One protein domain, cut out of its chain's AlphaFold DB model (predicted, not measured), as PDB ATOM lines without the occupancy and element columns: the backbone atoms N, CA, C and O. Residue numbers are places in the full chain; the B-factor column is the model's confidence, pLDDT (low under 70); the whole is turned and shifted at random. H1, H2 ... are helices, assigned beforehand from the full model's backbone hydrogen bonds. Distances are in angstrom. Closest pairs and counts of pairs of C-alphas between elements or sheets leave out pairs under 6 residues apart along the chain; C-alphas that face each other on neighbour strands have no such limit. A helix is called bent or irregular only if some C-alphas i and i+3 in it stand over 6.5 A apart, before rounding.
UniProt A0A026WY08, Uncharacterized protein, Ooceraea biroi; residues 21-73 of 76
ATOM      1  N   CYS A  21     147.052 169.207 138.029       72.00
ATOM      2  CA  CYS A  21     147.881 168.991 136.847       72.00
ATOM      3  C   CYS A  21     149.383 168.950 137.167       72.00
ATOM      4  O   CYS A  21     150.087 168.099 136.619       72.00
ATOM      5  N   ASN A  22     149.888 169.825 138.043       76.75
ATOM      6  CA  ASN A  22     151.320 169.886 138.327       76.75
ATOM      7  C   ASN A  22     151.815 168.690 139.144       76.75
ATOM      8  O   ASN A  22     152.915 168.201 138.890       76.75
ATOM      9  N   PHE A  23     150.986 168.138 140.032       72.31
ATOM     10  CA  PHE A  23     151.363 166.957 140.813       72.31
ATOM     11  C   PHE A  23     151.329 165.634 140.048       72.31
ATOM     12  O   PHE A  23     152.069 164.715 140.395       72.31
ATOM     13  N   TRP A  24     150.478 165.499 139.032       79.12
ATOM     14  CA  TRP A  24     150.242 164.189 138.418       79.12
ATOM     15  C   TRP A  24     150.462 164.157 136.912       79.12
ATOM     16  O   TRP A  24     151.129 163.248 136.410       79.12
ATOM     17  N   LEU A  25     149.977 165.159 136.179       84.81
ATOM     18  CA  LEU A  25     150.056 165.166 134.720       84.81
ATOM     19  C   LEU A  25     151.482 165.459 134.237       84.81
ATOM     20  O   LEU A  25     152.036 164.696 133.441       84.81
ATOM     21  N   PHE A  26     152.111 166.526 134.741       84.75
ATOM     22  CA  PHE A  26     153.461 166.901 134.306       84.75
ATOM     23  C   PHE A  26     154.544 165.898 134.716       84.75
ATOM     24  O   PHE A  26     155.407 165.625 133.883       84.75
ATOM     25  N   PRO A  27     154.524 165.279 135.911       86.19
ATOM     26  CA  PRO A  27     155.493 164.244 136.255       86.19
ATOM     27  C   PRO A  27     155.395 163.016 135.347       86.19
ATOM     28  O   PRO A  27     156.427 162.527 134.886       86.19
ATOM     29  N   LYS A  28     154.177 162.563 135.012       84.31
ATOM     30  CA  LYS A  28     153.966 161.463 134.056       84.31
ATOM     31  C   LYS A  28     154.474 161.814 132.662       84.31
ATOM     32  O   LYS A  28     155.213 161.033 132.059       84.31
ATOM     33  N   LEU A  29     154.130 163.006 132.177       87.50
ATOM     34  CA  LEU A  29     154.566 163.493 130.872       87.50
ATOM     35  C   LEU A  29     156.094 163.630 130.808       87.50
ATOM     36  O   LEU A  29     156.738 163.106 129.901       87.50
ATOM     37  N   LYS A  30     156.693 164.262 131.824       85.06
ATOM     38  CA  LYS A  30     158.141 164.435 131.957       85.06
ATOM     39  C   LYS A  30     158.853 163.090 132.004       85.06
ATOM     40  O   LYS A  30     159.869 162.937 131.337       85.06
ATOM     41  N   LEU A  31     158.333 162.110 132.743       86.38
ATOM     42  CA  LEU A  31     158.921 160.772 132.816       86.38
ATOM     43  C   LEU A  31     158.907 160.068 131.452       86.38
ATOM     44  O   LEU A  31     159.924 159.505 131.046       86.38
ATOM     45  N   ALA A  32     157.785 160.138 130.736       83.31
ATOM     46  CA  ALA A  32     157.634 159.518 129.423       83.31
ATOM     47  C   ALA A  32     158.500 160.187 128.339       83.31
ATOM     48  O   ALA A  32     158.964 159.519 127.413       83.31
ATOM     49  N   ILE A  33     158.751 161.492 128.471       84.00
ATOM     50  CA  ILE A  33     159.580 162.274 127.545       84.00
ATOM     51  C   ILE A  33     161.078 162.173 127.881       84.00
ATOM     52  O   ILE A  33     161.893 162.108 126.969       84.00
ATOM     53  N   LYS A  34     161.474 162.072 129.159       80.25
ATOM     54  CA  LYS A  34     162.881 162.151 129.620       80.25
ATOM     55  C   LYS A  34     163.834 161.114 129.006       80.25
ATOM     56  O   LYS A  34     165.040 161.337 129.001       80.25
ATOM     57  N   LYS A  35     163.329 159.982 128.508       72.56
ATOM     58  CA  LYS A  35     164.146 158.936 127.860       72.56
ATOM     59  C   LYS A  35     164.089 158.946 126.329       72.56
ATOM     60  O   LYS A  35     164.769 158.135 125.709       72.56
ATOM     61  N   LYS A  36     163.298 159.830 125.718       79.69
ATOM     62  CA  LYS A  36     163.155 159.921 124.263       79.69
ATOM     63  C   LYS A  36     163.954 161.111 123.746       79.69
ATOM     64  O   LYS A  36     163.870 162.205 124.297       79.69
ATOM     65  N   ARG A  37     164.745 160.885 122.696       83.31
ATOM     66  CA  ARG A  37     165.336 161.974 121.918       83.31
ATOM     67  C   ARG A  37     164.367 162.318 120.801       83.31
ATOM     68  O   ARG A  37     163.868 161.416 120.133       83.31
ATOM     69  N   TYR A  38     164.080 163.602 120.664       83.25
ATOM     70  CA  TYR A  38     163.253 164.135 119.598       83.25
ATOM     71  C   TYR A  38     164.129 165.081 118.792       83.25
ATOM     72  O   TYR A  38     164.699 166.012 119.359       83.25
ATOM     73  N   ASP A  39     164.254 164.816 117.497       85.19
ATOM     74  CA  ASP A  39     165.086 165.628 116.607       85.19
ATOM     75  C   ASP A  39     164.353 166.902 116.169       85.19
ATOM     76  O   ASP A  39     164.980 167.910 115.841       85.19
ATOM     77  N   THR A  40     163.015 166.889 116.217       89.19
ATOM     78  CA  THR A  40     162.170 168.021 115.841       89.19
ATOM     79  C   THR A  40     161.121 168.363 116.902       89.19
ATOM     80  O   THR A  40     160.732 167.556 117.757       89.19
ATOM     81  N   ILE A  41     160.606 169.593 116.823       89.06
ATOM     82  CA  ILE A  41     159.477 170.051 117.646       89.06
ATOM     83  C   ILE A  41     158.233 169.198 117.366       89.06
ATOM     84  O   ILE A  41     157.501 168.854 118.294       89.06
ATOM     85  N   GLN A  42     158.012 168.809 116.107       90.19
ATOM     86  CA  GLN A  42     156.862 168.003 115.706       90.19
ATOM     87  C   GLN A  42     156.913 166.600 116.324       90.19
ATOM     88  O   GLN A  42     155.893 166.100 116.804       90.19
ATOM     89  N   ASP A  43     158.100 165.994 116.408       86.25
ATOM     90  CA  ASP A  43     158.282 164.707 117.088       86.25
ATOM     91  C   ASP A  43     158.033 164.823 118.594       86.25
ATOM     92  O   ASP A  43     157.415 163.940 119.192       86.25
ATOM     93  N   THR A  44     158.437 165.943 119.202       87.12
ATOM     94  CA  THR A  44     158.162 166.237 120.617       87.12
ATOM     95  C   THR A  44     156.663 166.392 120.874       87.12
ATOM     96  O   THR A  44     156.139 165.829 121.838       87.12
ATOM     97  N   GLN A  45     155.954 167.122 120.007       89.25
ATOM     98  CA  GLN A  45     154.501 167.283 120.084       89.25
ATOM     99  C   GLN A  45     153.803 165.936 119.931       89.25
ATOM    100  O   GLN A  45     153.006 165.567 120.785       89.25
ATOM    101  N   ARG A  46     154.163 165.157 118.905       88.31
ATOM    102  CA  ARG A  46     153.587 163.831 118.665       88.31
ATOM    103  C   ARG A  46     153.837 162.892 119.842       88.31
ATOM    104  O   ARG A  46     152.910 162.238 120.306       88.31
ATOM    105  N   GLY A  47     155.062 162.869 120.363       87.25
ATOM    106  CA  GLY A  47     155.416 162.084 121.540       87.25
ATOM    107  C   GLY A  47     154.630 162.495 122.785       87.25
ATOM    108  O   GLY A  47     154.175 161.626 123.528       87.25
ATOM    109  N   SER A  48     154.416 163.797 122.984       87.75
ATOM    110  CA  SER A  48     153.603 164.321 124.087       87.75
ATOM    111  C   SER A  48     152.128 163.948 123.928       87.75
ATOM    112  O   SER A  48     151.523 163.462 124.880       87.75
ATOM    113  N   THR A  49     151.567 164.092 122.725       88.56
ATOM    114  CA  THR A  49     150.180 163.722 122.411       88.56
ATOM    115  C   THR A  49     149.936 162.238 122.642       88.56
ATOM    116  O   THR A  49     148.989 161.890 123.334       88.56
ATOM    117  N   THR A  50     150.825 161.358 122.173       89.06
ATOM    118  CA  THR A  50     150.691 159.913 122.414       89.06
ATOM    119  C   THR A  50     150.689 159.586 123.907       89.06
ATOM    120  O   THR A  50     149.902 158.761 124.356       89.06
ATOM    121  N   VAL A  51     151.535 160.243 124.707       87.50
ATOM    122  CA  VAL A  51     151.535 160.043 126.167       87.50
ATOM    123  C   VAL A  51     150.217 160.510 126.780       87.50
ATOM    124  O   VAL A  51     149.657 159.802 127.613       87.50
ATOM    125  N   LEU A  52     149.684 161.655 126.353       87.69
ATOM    126  CA  LEU A  52     148.394 162.154 126.829       87.69
ATOM    127  C   LEU A  52     147.233 161.225 126.440       87.69
ATOM    128  O   LEU A  52     146.364 160.968 127.266       87.69
ATOM    129  N   GLU A  53     147.244 160.670 125.229       88.62
ATOM    130  CA  GLU A  53     146.234 159.718 124.746       88.62
ATOM    131  C   GLU A  53     146.270 158.380 125.493       88.62
ATOM    132  O   GLU A  53     145.231 157.747 125.672       88.62
ATOM    133  N   THR A  54     147.446 157.952 125.968       88.06
ATOM    134  CA  THR A  54     147.565 156.728 126.777       88.06
ATOM    135  C   THR A  54     146.997 156.869 128.188       88.06
ATOM    136  O   THR A  54     146.772 155.855 128.846       88.06
ATOM    137  N   ILE A  55     146.755 158.095 128.667       86.69
ATOM    138  CA  ILE A  55     146.176 158.330 129.990       86.69
ATOM    139  C   ILE A  55     144.666 158.059 129.924       86.69
ATOM    140  O   ILE A  55     143.939 158.771 129.224       86.69
ATOM    141  N   PRO A  56     144.139 157.079 130.681       87.06
ATOM    142  CA  PRO A  56     142.708 156.822 130.707       87.06
ATOM    143  C   PRO A  56     141.946 158.040 131.241       87.06
ATOM    144  O   PRO A  56     142.287 158.600 132.287       87.06
ATOM    145  N   LYS A  57     140.846 158.409 130.575       83.94
ATOM    146  CA  LYS A  57     139.962 159.507 131.018       83.94
ATOM    147  C   LYS A  57     139.452 159.306 132.452       83.94
ATOM    148  O   LYS A  57     139.259 160.276 133.184       83.94
ATOM    149  N   THR A  58     139.258 158.052 132.857       82.75
ATOM    150  CA  THR A  58     138.855 157.660 134.213       82.75
ATOM    151  C   THR A  58     139.933 157.974 135.247       82.75
ATOM    152  O   THR A  58     139.614 158.489 136.314       82.75
ATOM    153  N   GLU A  59     141.206 157.738 134.926       82.00
ATOM    154  CA  GLU A  59     142.331 158.018 135.822       82.00
ATOM    155  C   GLU A  59     142.515 159.529 136.016       82.00
ATOM    156  O   GLU A  59     142.653 159.998 137.144       82.00
ATOM    157  N   HIS A  60     142.409 160.297 134.926       79.12
ATOM    158  CA  HIS A  60     142.417 161.759 134.977       79.12
ATOM    159  C   HIS A  60     141.254 162.307 135.821       79.12
ATOM    160  O   HIS A  60     141.461 163.147 136.695       79.12
ATOM    161  N   SER A  61     140.030 161.807 135.604       79.38
ATOM    162  CA  SER A  61     138.850 162.248 136.361       79.38
ATOM    163  C   SER A  61     138.956 161.906 137.849       79.38
ATOM    164  O   SER A  61     138.635 162.741 138.691       79.38
ATOM    165  N   ASN A  62     139.453 160.712 138.183       78.88
ATOM    166  CA  ASN A  62     139.639 160.295 139.570       78.88
ATOM    167  C   ASN A  62     140.702 161.138 140.279       78.88
ATOM    168  O   ASN A  62     140.473 161.564 141.407       78.88
ATOM    169  N   HIS A  63     141.838 161.427 139.633       74.25
ATOM    170  CA  HIS A  63     142.863 162.277 140.239       74.25
ATOM    171  C   HIS A  63     142.353 163.707 140.450       74.25
ATOM    172  O   HIS A  63     142.535 164.277 141.525       74.25
ATOM    173  N   PHE A  64     141.641 164.255 139.460       73.00
ATOM    174  CA  PHE A  64     141.042 165.581 139.564       73.00
ATOM    175  C   PHE A  64     140.010 165.667 140.693       73.00
ATOM    176  O   PHE A  64     140.009 166.656 141.413       73.00
ATOM    177  N   LYS A  65     139.171 164.637 140.884       71.62
ATOM    178  CA  LYS A  65     138.126 164.602 141.925       71.62
ATOM    179  C   LYS A  65     138.640 164.268 143.321       71.62
ATOM    180  O   LYS A  65     138.066 164.750 144.291       71.62
ATOM    181  N   ASN A  66     139.683 163.454 143.434       65.75
ATOM    182  CA  ASN A  66     140.166 163.017 144.737       65.75
ATOM    183  C   ASN A  66     141.172 164.011 145.311       65.75
ATOM    184  O   ASN A  66     141.051 164.353 146.477       65.75
ATOM    185  N   ASN A  67     142.109 164.539 144.516       59.16
ATOM    186  CA  ASN A  67     143.227 165.319 145.060       59.16
ATOM    187  C   ASN A  67     142.810 166.698 145.618       59.16
ATOM    188  O   ASN A  67     143.419 167.182 146.566       59.16
ATOM    189  N   TRP A  68     141.742 167.315 145.092       55.94
ATOM    190  CA  TRP A  68     141.257 168.612 145.591       55.94
ATOM    191  C   TRP A  68     140.511 168.519 146.934       55.94
ATOM    192  O   TRP A  68     140.569 169.459 147.720       55.94
ATOM    193  N   LEU A  69     139.850 167.393 147.230       53.94
ATOM    194  CA  LEU A  69     139.096 167.208 148.480       53.94
ATOM    195  C   LEU A  69     139.977 166.805 149.667       53.94
ATOM    196  O   LEU A  69     139.584 167.056 150.800       53.94
ATOM    197  N   VAL A  70     141.148 166.194 149.439       54.41
ATOM    198  CA  VAL A  70     142.017 165.729 150.544       54.41
ATOM    199  C   VAL A  70     142.958 166.810 151.074       54.41
ATOM    200  O   VAL A  70     143.420 166.693 152.202       54.41
ATOM    201  N   LEU A  71     143.248 167.852 150.289       54.00
ATOM    202  CA  LEU A  71     144.204 168.902 150.669       54.00
ATOM    203  C   LEU A  71     143.557 170.089 151.402       54.00
ATOM    204  O   LEU A  71     144.258 170.854 152.058       54.00
ATOM    205  N   LEU A  72     142.231 170.236 151.320       57.72
ATOM    206  CA  LEU A  72     141.475 171.274 152.034       57.72
ATOM    207  C   LEU A  72     141.324 171.014 153.552       57.72
ATOM    208  O   LEU A  72     141.418 171.979 154.305       57.72
ATOM    209  N   PRO A  73     141.131 169.772 154.047       53.78
ATOM    210  CA  PRO A  73     140.909 169.530 155.476       53.78
ATOM    211  C   PRO A  73     142.182 169.474 156.329       53.78
ATOM    212  O   PRO A  73     142.079 169.467 157.546       53.78
TER     213      PRO A  73
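AT A GLANCE: This is residues 21 to 73 of the 76 residues of an uncharacterized protein of Ooceraea biroi (UniProt A0A026WY08). Two helices, H2 and H3, make a wide, open V with its corner at residues 55 and 56, and a third helix, H1, bridges the mouth of the V, its residues 29 to 33 packing on residues 47 to 52 of H2 while it only comes near H3. The far part of H3 and the residues after it reach away from the rest, and residues 68 to 73 stick out at one end of the long axis, with the loop of residues 34 to 40 at the other. The printed part has 53 residues with three named helices in the order H1, H2, H3 along the chain and no named strand; the class is all helix, with 42 of the 53 residues in helices. The whole is loose, with a radius of gyration of the C-alphas of 13.6 A, and the C-alphas span 46 by 18 by 14 A along the three main axes.

IN THESE COORDINATES: The longest helix is H3, residues 57 to 71, 15 residues, which measures 22.2 A from first to last C-alpha. It begins at C-alpha 57, at (139.962, 159.507, 131.018), and ends at C-alpha 71, at (144.204, 168.902, 150.669). H3 is neither bent nor irregular, but only just: C-alphas 65 and 68 are 6.3 A apart. Before it comes H2, residues 41 to 54, 14 residues, with 20.1 A from first to last C-alpha. H1, residues 21 to 33, has 13 residues and measures 16.4 A from its first C-alpha, at (147.881, 168.991, 136.847), to its last. H1 is only just irregular: C-alphas 23 and 26 are 6.8 A apart, and its line is a rough one.

HOW THE PARTS SIT: H3 touches no helix, but it is near H1. H1 and H3 are close but not clearly touching, with 1 pair of C-alphas within 8 A; the closest C-alphas, those of Trp 24 and His 63, are 7.8 A apart. Their lines stand at a steep tilt of 45 degrees, and they run opposite ways. Their centres are 14.9 A apart. H2 and H3 follow each other in the chain with a tight link of two residues, Ile 55 and Pro 56, yet the two helices are apart, with no C-alpha of the one within 8 A of the other. H1 and H2 touch, with 6 pairs of C-alphas within 8 A, and the closest C-alphas are those of Leu 29 and Val 51, 6.6 A apart. H1 touches H2 with residues 29 to 33 alone, and H2 touches H1 with residues 47 to 52 alone. The lines of H1 and H2 stand at a steep tilt of 61 degrees, and the two run opposite ways, with their centres 12.6 A apart. In the backbone of H2 every O i to N i+4 pair is within hydrogen-bond range, while in H1 it is 7 of 9 pairs and in H3 8 of 11.

THE WHOLE: In outline the printed part is a rod. The two C-alphas farthest apart are those of Asp 39 and Pro 73, 45.9 A, while the first and last printed C-alphas, those of Cys 21 and Pro 73, are 19.9 A apart. Residues 68 to 73, of which 68 to 71 belong to H3, stand free. The printed part has no cut and runs from residue 21 to residue 73. The link from H1 to H2 has 7 residues and is short, the link from H2 to H3 is tight, and no link is long. The mean pLDDT of the printed part is 79.4; residues 66 to 73 are under 70, and the mean is 88 for H2, 82 for H1 and 70 for H3.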